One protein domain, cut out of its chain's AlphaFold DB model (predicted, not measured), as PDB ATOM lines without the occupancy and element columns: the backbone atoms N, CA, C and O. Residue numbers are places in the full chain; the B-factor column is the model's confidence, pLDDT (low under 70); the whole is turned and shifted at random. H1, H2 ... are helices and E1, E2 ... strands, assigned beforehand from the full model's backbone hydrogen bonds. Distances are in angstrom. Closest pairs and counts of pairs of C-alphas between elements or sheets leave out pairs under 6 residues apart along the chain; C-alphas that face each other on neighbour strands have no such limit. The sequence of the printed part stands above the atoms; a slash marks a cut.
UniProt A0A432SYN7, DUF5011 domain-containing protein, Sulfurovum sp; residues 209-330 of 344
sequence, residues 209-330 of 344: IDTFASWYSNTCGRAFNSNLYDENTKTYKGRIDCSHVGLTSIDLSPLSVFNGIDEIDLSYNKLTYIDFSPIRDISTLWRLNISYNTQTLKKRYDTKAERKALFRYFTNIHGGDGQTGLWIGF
ATOM      1  N   ILE A 209     107.349 187.728 197.827       85.62
ATOM      2  CA  ILE A 209     108.723 187.284 197.592       85.62
ATOM      3  C   ILE A 209     109.319 187.812 196.273       85.62
ATOM      4  O   ILE A 209     110.516 188.089 196.232       85.62
ATOM      5  N   ASP A 210     108.512 188.058 195.236       82.06
ATOM      6  CA  ASP A 210     108.961 188.687 193.979       82.06
ATOM      7  C   ASP A 210     109.291 190.169 194.187       82.06
ATOM      8  O   ASP A 210     110.273 190.699 193.651       82.06
ATOM      9  N   THR A 211     108.505 190.833 195.041       83.06
ATOM     10  CA  THR A 211     108.783 192.206 195.483       83.06
ATOM     11  C   THR A 211     110.102 192.260 196.256       83.06
ATOM     12  O   THR A 211     110.955 193.107 195.976       83.06
ATOM     13  N   PHE A 212     110.320 191.313 197.176       89.19
ATOM     14  CA  PHE A 212     111.598 191.177 197.874       89.19
ATOM     15  C   PHE A 212     112.764 190.900 196.912       89.19
ATOM     16  O   PHE A 212     113.803 191.551 197.014       89.19
ATOM     17  N   ALA A 213     112.610 189.968 195.968       86.50
ATOM     18  CA  ALA A 213     113.658 189.614 195.013       86.50
ATOM     19  C   ALA A 213     114.070 190.819 194.152       86.50
ATOM     20  O   ALA A 213     115.262 191.056 193.939       86.50
ATOM     21  N   SER A 214     113.092 191.625 193.734       81.38
ATOM     22  CA  SER A 214     113.319 192.876 193.008       81.38
ATOM     23  C   SER A 214     114.084 193.891 193.861       81.38
ATOM     24  O   SER A 214     115.093 194.443 193.416       81.38
ATOM     25  N   TRP A 215     113.666 194.095 195.117       90.19
ATOM     26  CA  TRP A 215     114.393 194.946 196.062       90.19
ATOM     27  C   TRP A 215     115.826 194.459 196.284       90.19
ATOM     28  O   TRP A 215     116.749 195.271 196.295       90.19
ATOM     29  N   TYR A 216     116.031 193.150 196.430       90.94
ATOM     30  CA  TYR A 216     117.340 192.567 196.705       90.94
ATOM     31  C   TYR A 216     118.300 192.747 195.523       90.94
ATOM     32  O   TYR A 216     119.455 193.142 195.712       90.94
ATOM     33  N   SER A 217     117.802 192.570 194.298       79.75
ATOM     34  CA  SER A 217     118.556 192.858 193.078       79.75
ATOM     35  C   SER A 217     118.926 194.336 192.972       79.75
ATOM     36  O   SER A 217     120.098 194.664 192.794       79.75
ATOM     37  N   ASN A 218     117.960 195.236 193.151       74.25
ATOM     38  CA  ASN A 218     118.175 196.672 192.955       74.25
ATOM     39  C   ASN A 218     119.019 197.308 194.066       74.25
ATOM     40  O   ASN A 218     119.898 198.120 193.796       74.25
ATOM     41  N   THR A 219     118.765 196.930 195.317       78.56
ATOM     42  CA  THR A 219     119.427 197.510 196.490       78.56
ATOM     43  C   THR A 219     120.781 196.874 196.732       78.56
ATOM     44  O   THR A 219     121.728 197.576 197.064       78.56
ATOM     45  N   CYS A 220     120.888 195.552 196.592       84.88
ATOM     46  CA  CYS A 220     122.082 194.811 196.998       84.88
ATOM     47  C   CYS A 220     122.913 194.304 195.813       84.88
ATOM     48  O   CYS A 220     124.029 193.820 196.014       84.88
ATOM     49  N   GLY A 221     122.414 194.424 194.578       80.94
ATOM     50  CA  GLY A 221     123.114 193.962 193.378       80.94
ATOM     51  C   GLY A 221     123.267 192.441 193.331       80.94
ATOM     52  O   GLY A 221     124.251 191.935 192.784       80.94
ATOM     53  N   ARG A 222     122.353 191.702 193.974       88.31
ATOM     54  CA  ARG A 222     122.394 190.239 194.103       88.31
ATOM     55  C   ARG A 222     121.101 189.608 193.601       88.31
ATOM     56  O   ARG A 222     120.018 190.126 193.837       88.31
ATOM     57  N   ALA A 223     121.217 188.441 192.977       87.06
ATOM     58  CA  ALA A 223     120.058 187.632 192.618       87.06
ATOM     59  C   ALA A 223     119.555 186.841 193.835       87.06
ATOM     60  O   ALA A 223     120.349 186.242 194.568       87.06
ATOM     61  N   PHE A 224     118.237 186.814 194.034       91.62
ATOM     62  CA  PHE A 224     117.612 185.986 195.060       91.62
ATOM     63  C   PHE A 224     117.614 184.510 194.641       91.62
ATOM     64  O   PHE A 224     117.227 184.177 193.523       91.62
ATOM     65  N   ASN A 225     118.042 183.615 195.535       88.00
ATOM     66  CA  ASN A 225     118.036 182.176 195.274       88.00
ATOM     67  C   ASN A 225     116.774 181.531 195.857       88.00
ATOM     68  O   ASN A 225     116.779 181.067 196.997       88.00
ATOM     69  N   SER A 226     115.709 181.462 195.061       89.19
ATOM     70  CA  SER A 226     114.422 180.891 195.477       89.19
ATOM     71  C   SER A 226     114.504 179.430 195.942       89.19
ATOM     72  O   SER A 226     113.682 179.016 196.749       89.19
ATOM     73  N   ASN A 227     115.534 178.663 195.556       91.56
ATOM     74  CA  ASN A 227     115.709 177.272 196.008       91.56
ATOM     75  C   ASN A 227     115.985 177.135 197.517       91.56
ATOM     76  O   ASN A 227     115.881 176.038 198.065       91.56
ATOM     77  N   LEU A 228     116.399 178.217 198.181       91.12
ATOM     78  CA  LEU A 228     116.631 178.247 199.630       91.12
ATOM     79  C   LEU A 228     115.419 178.779 200.407       91.12
ATOM     80  O   LEU A 228     115.467 178.825 201.638       91.12
ATOM     81  N   TYR A 229     114.364 179.197 199.702       93.62
ATOM     82  CA  TYR A 229     113.128 179.708 200.276       93.62
ATOM     83  C   TYR A 229     112.071 178.609 200.357       93.62
ATOM     84  O   TYR A 229     111.766 177.941 199.373       93.62
ATOM     85  N   ASP A 230     111.500 178.440 201.543       89.56
ATOM     86  CA  ASP A 230     110.358 177.568 201.788       89.56
ATOM     87  C   ASP A 230     109.105 178.437 201.957       89.56
ATOM     88  O   ASP A 230     108.963 179.151 202.953       89.56
ATOM     89  N   GLU A 231     108.207 178.384 200.971       87.69
ATOM     90  CA  GLU A 231     106.986 179.200 200.916       87.69
ATOM     91  C   GLU A 231     106.009 178.883 202.061       87.69
ATOM     92  O   GLU A 231     105.407 179.790 202.635       87.69
ATOM     93  N   ASN A 232     105.904 177.612 202.466       89.94
ATOM     94  CA  ASN A 232     104.982 177.183 203.525       89.94
ATOM     95  C   ASN A 232     105.376 177.755 204.890       89.94
ATOM     96  O   ASN A 232     104.525 178.107 205.705       89.94
ATOM     97  N   THR A 233     106.679 177.824 205.156       90.88
ATOM     98  CA  THR A 233     107.220 178.326 206.425       90.88
ATOM     99  C   THR A 233     107.640 179.793 206.358       90.88
ATOM    100  O   THR A 233     107.957 180.375 207.396       90.88
ATOM    101  N   LYS A 234     107.666 180.391 205.158       90.62
ATOM    102  CA  LYS A 234     108.300 181.680 204.846       90.62
ATOM    103  C   LYS A 234     109.740 181.779 205.375       90.62
ATOM    104  O   LYS A 234     110.154 182.825 205.873       90.62
ATOM    105  N   THR A 235     110.504 180.688 205.315       92.69
ATOM    106  CA  THR A 235     111.886 180.627 205.830       92.69
ATOM    107  C   THR A 235     112.893 180.603 204.687       92.69
ATOM    108  O   THR A 235     112.745 179.828 203.746       92.69
ATOM    109  N   TYR A 236     113.948 181.411 204.787       94.50
ATOM    110  CA  TYR A 236     115.072 181.437 203.857       94.50
ATOM    111  C   TYR A 236     116.347 180.897 204.515       94.50
ATOM    112  O   TYR A 236     116.965 181.551 205.359       94.50
ATOM    113  N   LYS A 237     116.774 179.703 204.097       92.69
ATOM    114  CA  LYS A 237     117.979 179.023 204.609       92.69
ATOM    115  C   LYS A 237     119.236 179.486 203.884       92.69
ATOM    116  O   LYS A 237     119.912 178.718 203.197       92.69
ATOM    117  N   GLY A 238     119.502 180.781 203.956       88.69
ATOM    118  CA  GLY A 238     120.603 181.396 203.241       88.69
ATOM    119  C   GLY A 238     120.998 182.754 203.793       88.69
ATOM    120  O   GLY A 238     120.434 183.268 204.758       88.69
ATOM    121  N   ARG A 239     121.998 183.340 203.136       92.38
ATOM    122  CA  ARG A 239     122.523 184.665 203.451       92.38
ATOM    123  C   ARG A 239     121.879 185.715 202.552       92.38
ATOM    124  O   ARG A 239     121.980 185.607 201.331       92.38
ATOM    125  N   ILE A 240     121.286 186.743 203.152       96.50
ATOM    126  CA  ILE A 240     120.950 187.996 202.473       96.50
ATOM    127  C   ILE A 240     122.193 188.887 202.506       96.50
ATOM    128  O   ILE A 240     122.545 189.471 203.530       96.50
ATOM    129  N   ASP A 241     122.907 188.924 201.384       94.56
ATOM    130  CA  ASP A 241     124.152 189.675 201.211       94.56
ATOM    131  C   ASP A 241     123.914 191.043 200.573       94.56
ATOM    132  O   ASP A 241     123.626 191.119 199.381       94.56
ATOM    133  N   CYS A 242     124.113 192.103 201.346       92.19
ATOM    134  CA  CYS A 242     124.155 193.489 200.887       92.19
ATOM    135  C   CYS A 242     125.505 194.139 201.225       92.19
ATOM    136  O   CYS A 242     125.590 195.350 201.433       92.19
ATOM    137  N   SER A 243     126.573 193.341 201.320       89.94
ATOM    138  CA  SER A 243     127.919 193.824 201.626       89.94
ATOM    139  C   SER A 243     128.630 194.405 200.398       89.94
ATOM    140  O   SER A 243     128.412 193.954 199.275       89.94
ATOM    141  N   HIS A 244     129.530 195.374 200.609       87.44
ATOM    142  CA  HIS A 244     130.337 196.015 199.549       87.44
ATOM    143  C   HIS A 244     129.537 196.730 198.450       87.44
ATOM    144  O   HIS A 244     130.032 196.918 197.339       87.44
ATOM    145  N   VAL A 245     128.316 197.155 198.754       88.38
ATOM    146  CA  VAL A 245     127.447 197.849 197.796       88.38
ATOM    147  C   VAL A 245     127.724 199.358 197.794       88.38
ATOM    148  O   VAL A 245     127.562 200.034 196.784       88.38
ATOM    149  N   GLY A 246     128.204 199.898 198.918       77.62
ATOM    150  CA  GLY A 246     128.426 201.334 199.097       77.62
ATOM    151  C   GLY A 246     127.211 202.075 199.656       77.62
ATOM    152  O   GLY A 246     127.155 203.301 199.550       77.62
ATOM    153  N   LEU A 247     126.280 201.345 200.279       75.44
ATOM    154  CA  LEU A 247     125.040 201.872 200.848       75.44
ATOM    155  C   LEU A 247     125.318 202.935 201.909       75.44
ATOM    156  O   LEU A 247     126.088 202.694 202.837       75.44
ATOM    157  N   THR A 248     124.673 204.093 201.804       77.56
ATOM    158  CA  THR A 248     124.674 205.132 202.851       77.56
ATOM    159  C   THR A 248     123.485 205.005 203.799       77.56
ATOM    160  O   THR A 248     123.574 205.415 204.953       77.56
ATOM    161  N   SER A 249     122.406 204.385 203.327       76.06
ATOM    162  CA  SER A 249     121.208 204.005 204.072       76.06
ATOM    163  C   SER A 249     120.700 202.658 203.551       76.06
ATOM    164  O   SER A 249     121.098 202.212 202.472       76.06
ATOM    165  N   ILE A 250     119.853 201.990 204.331       82.25
ATOM    166  CA  ILE A 250     119.167 200.768 203.911       82.25
ATOM    167  C   ILE A 250     117.790 200.696 204.572       82.25
ATOM    168  O   ILE A 250     117.673 200.937 205.774       82.25
ATOM    169  N   ASP A 251     116.769 200.354 203.787       82.75
ATOM    170  CA  ASP A 251     115.444 199.984 204.284       82.75
ATOM    171  C   ASP A 251     115.354 198.457 204.386       82.75
ATOM    172  O   ASP A 251     115.473 197.760 203.381       82.75
ATOM    173  N   LEU A 252     115.178 197.939 205.605       87.25
ATOM    174  CA  LEU A 252     115.046 196.503 205.864       87.25
ATOM    175  C   LEU A 252     113.587 196.015 205.830       87.25
ATOM    176  O   LEU A 252     113.355 194.820 206.005       87.25
ATOM    177  N   SER A 253     112.604 196.891 205.596       84.31
ATOM    178  CA  SER A 253     111.174 196.534 205.550       84.31
ATOM    179  C   SER A 253     110.857 195.360 204.614       84.31
ATOM    180  O   SER A 253     110.079 194.492 205.016       84.31
ATOM    181  N   PRO A 254     111.492 195.231 203.431       87.25
ATOM    182  CA  PRO A 254     111.267 194.084 202.550       87.25
ATOM    183  C   PRO A 254     111.642 192.725 203.157       87.25
ATOM    184  O   PRO A 254     111.123 191.709 202.710       87.25
ATOM    185  N   LEU A 255     112.494 192.671 204.191       90.56
ATOM    186  CA  LEU A 255     112.821 191.412 204.875       90.56
ATOM    187  C   LEU A 255     111.695 190.908 205.795       90.56
ATOM    188  O   LEU A 255     111.745 189.760 206.227       90.56
ATOM    189  N   SER A 256     110.666 191.718 206.067       84.88
ATOM    190  CA  SER A 256     109.512 191.309 206.887       84.88
ATOM    191  C   SER A 256     108.661 190.201 206.254       84.88
ATOM    192  O   SER A 256     107.854 189.578 206.939       84.88
ATOM    193  N   VAL A 257     108.870 189.908 204.964       87.06
ATOM    194  CA  VAL A 257     108.249 188.764 204.278       87.06
ATOM    195  C   VAL A 257     108.718 187.413 204.839       87.06
ATOM    196  O   VAL A 257     108.048 186.399 204.642       87.06
ATOM    197  N   PHE A 258     109.855 187.371 205.543       89.75
ATOM    198  CA  PHE A 258     110.430 186.141 206.079       89.75
ATOM    199  C   PHE A 258     110.093 185.939 207.559       89.75
ATOM    200  O   PHE A 258     110.335 186.807 208.393       89.75
ATOM    201  N   ASN A 259     109.662 184.727 207.909       88.00
ATOM    202  CA  ASN A 259     109.587 184.271 209.301       88.00
ATOM    203  C   ASN A 259     110.964 183.831 209.839       88.00
ATOM    204  O   ASN A 259     111.181 183.767 211.052       88.00
ATOM    205  N   GLY A 260     111.897 183.495 208.942       90.25
ATOM    206  CA  GLY A 260     113.240 183.023 209.271       90.25
ATOM    207  C   GLY A 260     114.238 183.333 208.157       90.25
ATOM    208  O   GLY A 260     113.934 183.142 206.982       90.25
ATOM    209  N   ILE A 261     115.424 183.809 208.530       91.81
ATOM    210  CA  ILE A 261     116.581 184.051 207.663       91.81
ATOM    211  C   ILE A 261     117.812 183.620 208.445       91.81
ATOM    212  O   ILE A 261     117.949 184.017 209.595       91.81
ATOM    213  N   ASP A 262     118.715 182.852 207.845       87.94
ATOM    214  CA  ASP A 262     119.919 182.366 208.531       87.94
ATOM    215  C   ASP A 262     120.947 183.484 208.794       87.94
ATOM    216  O   ASP A 262     121.429 183.660 209.919       87.94
ATOM    217  N   GLU A 263     121.286 184.257 207.756       88.50
ATOM    218  CA  GLU A 263     122.300 185.309 207.831       88.50
ATOM    219  C   GLU A 263     121.887 186.579 207.078       88.50
ATOM    220  O   GLU A 263     121.390 186.525 205.955       88.50
ATOM    221  N   ILE A 264     122.185 187.736 207.667       93.38
ATOM    222  CA  ILE A 264     122.114 189.041 207.008       93.38
ATOM    223  C   ILE A 264     123.500 189.683 207.068       93.38
ATOM    224  O   ILE A 264     124.084 189.836 208.145       93.38
ATOM    225  N   ASP A 265     124.031 190.095 205.917       91.38
ATOM    226  CA  ASP A 265     125.325 190.768 205.833       91.38
ATOM    227  C   ASP A 265     125.220 192.152 205.192       91.38
ATOM    228  O   ASP A 265     124.984 192.292 203.997       91.38
ATOM    229  N   LEU A 266     125.443 193.177 206.010       91.62
ATOM    230  CA  LEU A 266     125.431 194.598 205.661       91.62
ATOM    231  C   LEU A 266     126.836 195.219 205.765       91.62
ATOM    232  O   LEU A 266     126.978 196.443 205.882       91.62
ATOM    233  N   SER A 267     127.887 194.397 205.800       85.31
ATOM    234  CA  SER A 267     129.249 194.860 206.052       85.31
ATOM    235  C   SER A 267     129.885 195.591 204.866       85.31
ATOM    236  O   SER A 267     129.454 195.461 203.726       85.31
ATOM    237  N   TYR A 268     130.939 196.367 205.125       82.50
ATOM    238  CA  TYR A 268     131.672 197.116 204.090       82.50
ATOM    239  C   TYR A 268     130.782 198.078 203.288       82.50
ATOM    240  O   TYR A 268     130.849 198.151 202.061       82.50
ATOM    241  N   ASN A 269     129.946 198.835 203.995       81.19
ATOM    242  CA  ASN A 269     129.111 199.890 203.430       81.19
ATOM    243  C   ASN A 269     129.455 201.251 204.061       81.19
ATOM    244  O   ASN A 269     130.469 201.422 204.739       81.19
ATOM    245  N   LYS A 270     128.629 202.261 203.801       81.12
ATOM    246  CA  LYS A 270     128.733 203.621 204.343       81.12
ATOM    247  C   LYS A 270     127.528 203.952 205.235       81.12
ATOM    248  O   LYS A 270     127.179 205.122 205.369       81.12
ATOM    249  N   LEU A 271     126.920 202.946 205.869       80.38
ATOM    250  CA  LEU A 271     125.748 203.132 206.724       80.38
ATOM    251  C   LEU A 271     126.132 203.917 207.983       80.38
ATOM    252  O   LEU A 271     127.157 203.637 208.617       80.38
ATOM    253  N   THR A 272     125.312 204.897 208.351       74.69
ATOM    254  CA  THR A 272     125.411 205.700 209.588       74.69
ATOM    255  C   THR A 272     124.456 205.223 210.670       74.69
ATOM    256  O   THR A 272     124.750 205.357 211.859       74.69
ATOM    257  N   TYR A 273     123.342 204.630 210.255       75.56
ATOM    258  CA  TYR A 273     122.283 204.107 211.094       75.56
ATOM    259  C   TYR A 273     121.656 202.886 210.412       75.56
ATOM    260  O   TYR A 273     121.681 202.769 209.189       75.56
ATOM    261  N   ILE A 274     121.142 201.961 211.219       77.44
ATOM    262  CA  ILE A 274     120.355 200.822 210.753       77.44
ATOM    263  C   ILE A 274     119.191 200.684 211.721       77.44
ATOM    264  O   ILE A 274     119.405 200.615 212.937       77.44
ATOM    265  N   ASP A 275     117.986 200.651 211.172       77.06
ATOM    266  CA  ASP A 275     116.812 200.222 211.904       77.06
ATOM    267  C   ASP A 275     116.678 198.702 211.816       77.06
ATOM    268  O   ASP A 275     116.593 198.138 210.730       77.06
ATOM    269  N   PHE A 276     116.665 198.042 212.970       82.62
ATOM    270  CA  PHE A 276     116.524 196.593 213.066       82.62
ATOM    271  C   PHE A 276     115.086 196.138 213.327       82.62
ATOM    272  O   PHE A 276     114.849 194.935 213.405       82.62
ATOM    273  N   SER A 277     114.128 197.061 213.454       78.19
ATOM    274  CA  SER A 277     112.729 196.720 213.715       78.19
ATOM    275  C   SER A 277     112.103 195.763 212.702       78.19
ATOM    276  O   SER A 277     111.442 194.824 213.152       78.19
ATOM    277  N   PRO A 278     112.387 195.856 211.386       84.62
ATOM    278  CA  PRO A 278     111.800 194.933 210.419       84.62
ATOM    279  C   PRO A 278     112.319 193.500 210.537       84.62
ATOM    280  O   PRO A 278     111.681 192.576 210.051       84.62
ATOM    281  N   ILE A 279     113.481 193.314 211.172       84.38
ATOM    282  CA  ILE A 279     114.134 192.010 211.318       84.38
ATOM    283  C   ILE A 279     114.110 191.491 212.759       84.38
ATOM    284  O   ILE A 279     114.736 190.475 213.054       84.38
ATOM    285  N   ARG A 280     113.412 192.186 213.667       80.06
ATOM    286  CA  ARG A 280     113.376 191.855 215.099       80.06
ATOM    287  C   ARG A 280     112.821 190.456 215.356       80.06
ATOM    288  O   ARG A 280     113.330 189.759 216.227       80.06
ATOM    289  N   ASP A 281     111.797 190.072 214.599       77.50
ATOM    290  CA  ASP A 281     110.999 188.872 214.861       77.50
ATOM    291  C   ASP A 281     111.432 187.670 213.983       77.50
ATOM    292  O   ASP A 281     110.782 186.625 213.983       77.50
ATOM    293  N   ILE A 282     112.558 187.784 213.258       82.31
ATOM    294  CA  ILE A 282     113.104 186.715 212.407       82.31
ATOM    295  C   ILE A 282     113.676 185.590 213.276       82.31
ATOM    296  O   ILE A 282     114.716 185.729 213.915       82.31
ATOM    297  N   SER A 283     113.007 184.439 213.258       77.44
ATOM    298  CA  SER A 283     113.219 183.354 214.226       77.44
ATOM    299  C   SER A 283     114.532 182.578 214.082       77.44
ATOM    300  O   SER A 283     115.038 182.061 215.077       77.44
ATOM    301  N   THR A 284     115.096 182.489 212.875       84.19
ATOM    302  CA  THR A 284     116.286 181.660 212.590       84.19
ATOM    303  C   THR A 284     117.580 182.460 212.436       84.19
ATOM    304  O   THR A 284     118.621 181.874 212.130       84.19
ATOM    305  N   LEU A 285     117.546 183.778 212.668       84.44
ATOM    306  CA  LEU A 285     118.700 184.652 212.464       84.44
ATOM    307  C   LEU A 285     119.805 184.322 213.461       84.44
ATOM    308  O   LEU A 285     119.741 184.670 214.638       84.44
ATOM    309  N   TRP A 286     120.858 183.670 212.973       79.62
ATOM    310  CA  TRP A 286     122.032 183.343 213.778       79.62
ATOM    311  C   TRP A 286     123.218 184.252 213.457       79.62
ATOM    312  O   TRP A 286     124.202 184.259 214.201       79.62
ATOM    313  N   ARG A 287     123.149 185.064 212.392       81.19
ATOM    314  CA  ARG A 287     124.240 185.969 212.020       81.19
ATOM    315  C   ARG A 287     123.763 187.279 211.394       81.19
ATOM    316  O   ARG A 287     123.139 187.289 210.343       81.19
ATOM    317  N   LEU A 288     124.161 188.393 212.004       87.31
ATOM    318  CA  LEU A 288     123.971 189.754 211.508       87.31
ATOM    319  C   LEU A 288     125.324 190.476 211.435       87.31
ATOM    320  O   LEU A 288     125.926 190.831 212.450       87.31
ATOM    321  N   ASN A 289     125.836 190.705 210.229       84.56
ATOM    322  CA  ASN A 289     127.116 191.382 210.032       84.56
ATOM    323  C   ASN A 289     126.921 192.860 209.687       84.56
ATOM    324  O   ASN A 289     126.456 193.177 208.599       84.56
ATOM    325  N   ILE A 290     127.343 193.775 210.562       86.50
ATOM    326  CA  ILE A 290     127.296 195.229 210.299       86.50
ATOM    327  C   ILE A 290     128.687 195.877 210.321       86.50
ATOM    328  O   ILE A 290     128.829 197.100 210.405       86.50
ATOM    329  N   SER A 291     129.736 195.057 210.238       82.31
ATOM    330  CA  SER A 291     131.134 195.489 210.324       82.31
ATOM    331  C   SER A 291     131.538 196.413 209.169       82.31
ATOM    332  O   SER A 291     130.979 196.350 208.083       82.31
ATOM    333  N   TYR A 292     132.577 197.231 209.364       79.50
ATOM    334  CA  TYR A 292     133.148 198.084 208.303       79.50
ATOM    335  C   TYR A 292     132.145 199.047 207.642       79.50
ATOM    336  O   TYR A 292     132.220 199.308 206.448       79.50
ATOM    337  N   ASN A 293     131.217 199.575 208.438       80.50
ATOM    338  CA  ASN A 293     130.380 200.718 208.085       80.50
ATOM    339  C   ASN A 293     131.029 202.037 208.544       80.50
ATOM    340  O   ASN A 293     132.230 202.085 208.826       80.50
ATOM    341  N   THR A 294     130.267 203.132 208.631       75.56
ATOM    342  CA  THR A 294     130.824 204.425 209.063       75.56
ATOM    343  C   THR A 294     131.247 204.427 210.532       75.56
ATOM    344  O   THR A 294     130.743 203.676 211.371       75.56
ATOM    345  N   GLN A 295     132.126 205.371 210.875       70.19
ATOM    346  CA  GLN A 295     132.504 205.647 212.263       70.19
ATOM    347  C   GLN A 295     131.308 206.096 213.118       70.19
ATOM    348  O   GLN A 295     131.308 205.869 214.325       70.19
ATOM    349  N   THR A 296     130.285 206.701 212.508       70.19
ATOM    350  CA  THR A 296     129.038 207.080 213.186       70.19
ATOM    351  C   THR A 296     128.259 205.848 213.634       70.19
ATOM    352  O   THR A 296     127.953 205.732 214.820       70.19
ATOM    353  N   LEU A 297     128.017 204.891 212.727       71.62
ATOM    354  CA  LEU A 297     127.344 203.636 213.083       71.62
ATOM    355  C   LEU A 297     128.153 202.861 214.121       71.62
ATOM    356  O   LEU A 297     127.607 202.302 215.065       71.62
ATOM    357  N   LYS A 298     129.475 202.870 213.972       70.31
ATOM    358  CA  LYS A 298     130.381 202.224 214.911       70.31
ATOM    359  C   LYS A 298     130.265 202.776 216.329       70.31
ATOM    360  O   LYS A 298     130.139 201.987 217.256       70.31
ATOM    361  N   LYS A 299     130.289 204.106 216.496       69.81
ATOM    362  CA  LYS A 299     130.173 204.764 217.810       69.81
ATOM    363  C   LYS A 299     128.913 204.345 218.564       69.81
ATOM    364  O   LYS A 299     128.956 204.257 219.779       69.81
ATOM    365  N   ARG A 300     127.827 204.041 217.846       68.50
ATOM    366  CA  ARG A 300     126.549 203.591 218.419       68.50
ATOM    367  C   ARG A 300     126.627 202.233 219.125       68.50
ATOM    368  O   ARG A 300     125.751 201.911 219.918       68.50
ATOM    369  N   TYR A 301     127.628 201.422 218.792       71.38
ATOM    370  CA  TYR A 301     127.799 200.066 219.316       71.38
ATOM    371  C   TYR A 301     129.223 199.836 219.848       71.38
ATOM    372  O   TYR A 301     129.710 198.701 219.913       71.38
ATOM    373  N   ASP A 302     129.916 200.919 220.206       65.75
ATOM    374  CA  ASP A 302     131.318 200.888 220.628       65.75
ATOM    375  C   ASP A 302     131.457 200.399 222.074       65.75
ATOM    376  O   ASP A 302     132.450 199.760 222.439       65.75
ATOM    377  N   THR A 303     130.415 200.565 222.893       63.34
ATOM    378  CA  THR A 303     130.404 200.060 224.267       63.34
ATOM    379  C   THR A 303     129.795 198.659 224.377       63.34
ATOM    380  O   THR A 303     128.889 198.254 223.647       63.34
ATOM    381  N   LYS A 304     130.257 197.896 225.374       63.81
ATOM    382  CA  LYS A 304     129.674 196.588 225.721       63.81
ATOM    383  C   LYS A 304     128.196 196.696 226.125       63.81
ATOM    384  O   LYS A 304     127.435 195.763 225.879       63.81
ATOM    385  N   ALA A 305     127.793 197.812 226.737       62.34
ATOM    386  CA  ALA A 305     126.414 198.061 227.152       62.34
ATOM    387  C   ALA A 305     125.478 198.233 225.948       62.34
ATOM    388  O   ALA A 305     124.449 197.565 225.894       62.34
ATOM    389  N   GLU A 306     125.869 199.033 224.953       66.62
ATOM    390  CA  GLU A 306     125.106 199.219 223.709       66.62
ATOM    391  C   GLU A 306     124.984 197.913 222.921       66.62
ATOM    392  O   GLU A 306     123.894 197.547 222.485       66.62
ATOM    393  N   ARG A 307     126.077 197.143 222.809       68.62
ATOM    394  CA  ARG A 307     126.040 195.820 222.160       68.62
ATOM    395  C   ARG A 307     125.117 194.845 222.892       68.62
ATOM    396  O   ARG A 307     124.383 194.097 222.255       68.62
ATOM    397  N   LYS A 308     125.102 194.873 224.230       66.75
ATOM    398  CA  LYS A 308     124.188 194.057 225.047       66.75
ATOM    399  C   LYS A 308     122.733 194.524 224.940       66.75
ATOM    400  O   LYS A 308     121.835 193.691 225.003       66.75
ATOM    401  N   ALA A 309     122.492 195.826 224.787       69.25
ATOM    402  CA  ALA A 309     121.158 196.368 224.543       69.25
ATOM    403  C   ALA A 309     120.620 195.907 223.184       69.25
ATOM    404  O   ALA A 309     119.495 195.418 223.120       69.25
ATOM    405  N   LEU A 310     121.450 195.953 222.136       72.00
ATOM    406  CA  LEU A 310     121.089 195.407 220.830       72.00
ATOM    407  C   LEU A 310     120.868 193.891 220.882       72.00
ATOM    408  O   LEU A 310     119.934 193.385 220.283       72.00
ATOM    409  N   PHE A 311     121.675 193.151 221.639       69.44
ATOM    410  CA  PHE A 311     121.430 191.723 221.834       69.44
ATOM    411  C   PHE A 311     120.071 191.462 222.500       69.44
ATOM    412  O   PHE A 311     119.280 190.683 221.981       69.44
ATOM    413  N   ARG A 312     119.759 192.163 223.602       69.56
ATOM    414  CA  ARG A 312     118.457 192.057 224.291       69.56
ATOM    415  C   ARG A 312     117.281 192.372 223.376       69.56
ATOM    416  O   ARG A 312     116.233 191.753 223.517       69.56
ATOM    417  N   TYR A 313     117.468 193.315 222.458       73.44
ATOM    418  CA  TYR A 313     116.465 193.673 221.462       73.44
ATOM    419  C   TYR A 313     116.026 192.465 220.621       73.44
ATOM    420  O   TYR A 313     114.832 192.299 220.405       73.44
ATOM    421  N   PHE A 314     116.962 191.589 220.243       70.44
ATOM    422  CA  PHE A 314     116.651 190.331 219.560       70.44
ATOM    423  C   PHE A 314     116.257 189.213 220.547       70.44
ATOM    424  O   PHE A 314     115.299 188.482 220.329       70.44
ATOM    425  N   THR A 315     116.930 189.073 221.694       57.56
ATOM    426  CA  THR A 315     116.730 187.898 222.568       57.56
ATOM    427  C   THR A 315     115.529 187.943 223.501       57.56
ATOM    428  O   THR A 315     115.164 186.898 224.033       57.56
ATOM    429  N   ASN A 316     114.906 189.102 223.728       53.84
ATOM    430  CA  ASN A 316     113.686 189.182 224.546       53.84
ATOM    431  C   ASN A 316     112.509 188.379 223.944       53.84
ATOM    432  O   ASN A 316     111.509 188.185 224.629       53.84
ATOM    433  N   ILE A 317     112.644 187.890 222.703       49.66
ATOM    434  CA  ILE A 317     111.646 187.094 221.976       49.66
ATOM    435  C   ILE A 317     112.128 185.645 221.746       49.66
ATOM    436  O   ILE A 317     111.331 184.719 221.854       49.66
ATOM    437  N   HIS A 318     113.432 185.410 221.532       51.53
ATOM    438  CA  HIS A 318     113.995 184.075 221.228       51.53
ATOM    439  C   HIS A 318     114.277 183.172 222.446       51.53
ATOM    440  O   HIS A 318     114.988 182.181 222.332       51.53
ATOM    441  N   GLY A 319     113.739 183.496 223.624       40.78
ATOM    442  CA  GLY A 319     113.543 182.505 224.682       40.78
ATOM    443  C   GLY A 319     114.775 181.763 225.211       40.78
ATOM    444  O   GLY A 319     114.613 180.618 225.579       40.78
ATOM    445  N   GLY A 320     115.965 182.367 225.307       41.41
ATOM    446  CA  GLY A 320     117.052 181.932 226.212       41.41
ATOM    447  C   GLY A 320     117.428 180.435 226.273       41.41
ATOM    448  O   GLY A 320     118.004 180.019 227.276       41.41
ATOM    449  N   ASP A 321     117.129 179.627 225.257       40.28
ATOM    450  CA  ASP A 321     117.214 178.158 225.303       40.28
ATOM    451  C   ASP A 321     118.578 177.603 224.860       40.28
ATOM    452  O   ASP A 321     118.780 176.390 224.778       40.28
ATOM    453  N   GLY A 322     119.554 178.487 224.639       42.25
ATOM    454  CA  GLY A 322     120.951 178.114 224.450       42.25
ATOM    455  C   GLY A 322     121.278 177.472 223.100       42.25
ATOM    456  O   GLY A 322     122.368 176.920 222.972       42.25
ATOM    457  N   GLN A 323     120.393 177.548 222.092       41.38
ATOM    458  CA  GLN A 323     120.668 176.991 220.754       41.38
ATOM    459  C   GLN A 323     121.029 178.039 219.682       41.38
ATOM    460  O   GLN A 323     121.844 177.750 218.805       41.38
ATOM    461  N   THR A 324     120.520 179.275 219.745       48.59
ATOM    462  CA  THR A 324     120.696 180.277 218.669       48.59
ATOM    463  C   THR A 324     121.755 181.323 219.006       48.59
ATOM    464  O   THR A 324     121.441 182.426 219.458       48.59
ATOM    465  N   GLY A 325     123.037 180.989 218.838       57.16
ATOM    466  CA  GLY A 325     124.144 181.937 219.019       57.16
ATOM    467  C   GLY A 325     124.101 183.068 217.990       57.16
ATOM    468  O   GLY A 325     124.843 183.002 217.016       57.16
ATOM    469  N   LEU A 326     123.247 184.085 218.193       63.81
ATOM    470  CA  LEU A 326     123.168 185.257 217.322       63.81
ATOM    471  C   LEU A 326     124.505 185.996 217.361       63.81
ATOM    472  O   LEU A 326     124.869 186.658 218.338       63.81
ATOM    473  N   TRP A 327     125.240 185.879 216.265       68.62
ATOM    474  CA  TRP A 327     126.456 186.626 216.039       68.62
ATOM    475  C   TRP A 327     126.115 188.001 215.490       68.62
ATOM    476  O   TRP A 327     125.541 188.104 214.410       68.62
ATOM    477  N   ILE A 328     126.527 189.056 216.196       68.56
ATOM    478  CA  ILE A 328     126.464 190.422 215.675       68.56
ATOM    479  C   ILE A 328     127.891 190.938 215.487       68.56
ATOM    480  O   ILE A 328     128.639 191.133 216.448       68.56
ATOM    481  N   GLY A 329     128.286 191.114 214.228       63.41
ATOM    482  CA  GLY A 329     129.638 191.511 213.849       63.41
ATOM    483  C   GLY A 329     129.898 193.003 214.033       63.41
ATOM    484  O   GLY A 329     129.298 193.819 213.335       63.41
ATOM    485  N   PHE A 330     130.859 193.345 214.897       61.19
ATOM    486  CA  PHE A 330     131.435 194.685 215.049       61.19
ATOM    487  C   PHE A 330     132.958 194.586 214.929       61.19
ATOM    488  O   PHE A 330     133.552 193.687 215.525       61.19
TER     489      PHE A 330
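Overview. This is residues 209 to 330 of the 344 residues of the protein "DUF5011 domain-containing protein" of Sulfurovum sp (UniProt A0A432SYN7). A short, flat solenoid, its chain wound in stacked turns: E1, E2, E3 and E4 stand side by side as a wall, and H2, residues 271 to 282 and H4 run back across from it. H1 covers the end of the coil at E1, while H3 and H4 lie toward the other end. The printed part has 122 residues with four named helices and four named strands in the order H1 E1 H2 E2 E3 H3 H4 E4; the sheet is parallel, in the order E1 E2 E3 E4. The class is mixed, helices and strands, with 53 residues, under half, in named elements. The whole is compact, with a radius of gyration of the C-alphas of 14.1 A and spans of 39 by 37 by 17 A.

Arrangement. E1, residues 235 to 241, is parallel to E2, residues 260 to 265, at 6 degrees, with N 236 and O 260 2.8 A apart, within hydrogen-bond range. E2 is parallel to E3, residues 287 to 289, at 26 degrees, with N 264 and O 287 at 2.9 A. E3 is parallel to E4, residues 327 to 329, at 5 degrees, with N 288 and O 327 at 2.8 A. H1, residues 209 to 220, touches H2, residues 253 to 257; their closest C-alphas, of Phe 212 and Pro 254, are 5.5 A apart. H3, residues 295 to 299, and H4, residues 304 to 315, are apart. Two strand-helix-strand units, parallel neighbour strands with helices between, have right-handed crossovers: E1, H2, E2 and E3, H3, H4, E4. Every O i to N i+4 pair is within hydrogen-bond range in H1, H3 and H4; H2 has 0 of 1, and 1 of 2 O i to N i+3 pairs.

Along the chain. H1 begins at C-alpha 209 (108.723, 187.284, 197.592) and spans 15.3 A; E1 and H4 each span 15.9 A, and E2 14.8 A. E4 ends at C-alpha 329 (129.638, 191.511, 213.849).

Size, cuts and confidence. The C-alphas farthest apart, of Asn 232 and Gln 295, are 40.5 A apart. The printed part has no cut. The links H1 to E1, E1 to H2, E2 to E3 and H4 to E4 are long. Mean pLDDT of the printed part is 78.4; 28 residues are under 70, among them residues 315 to 330.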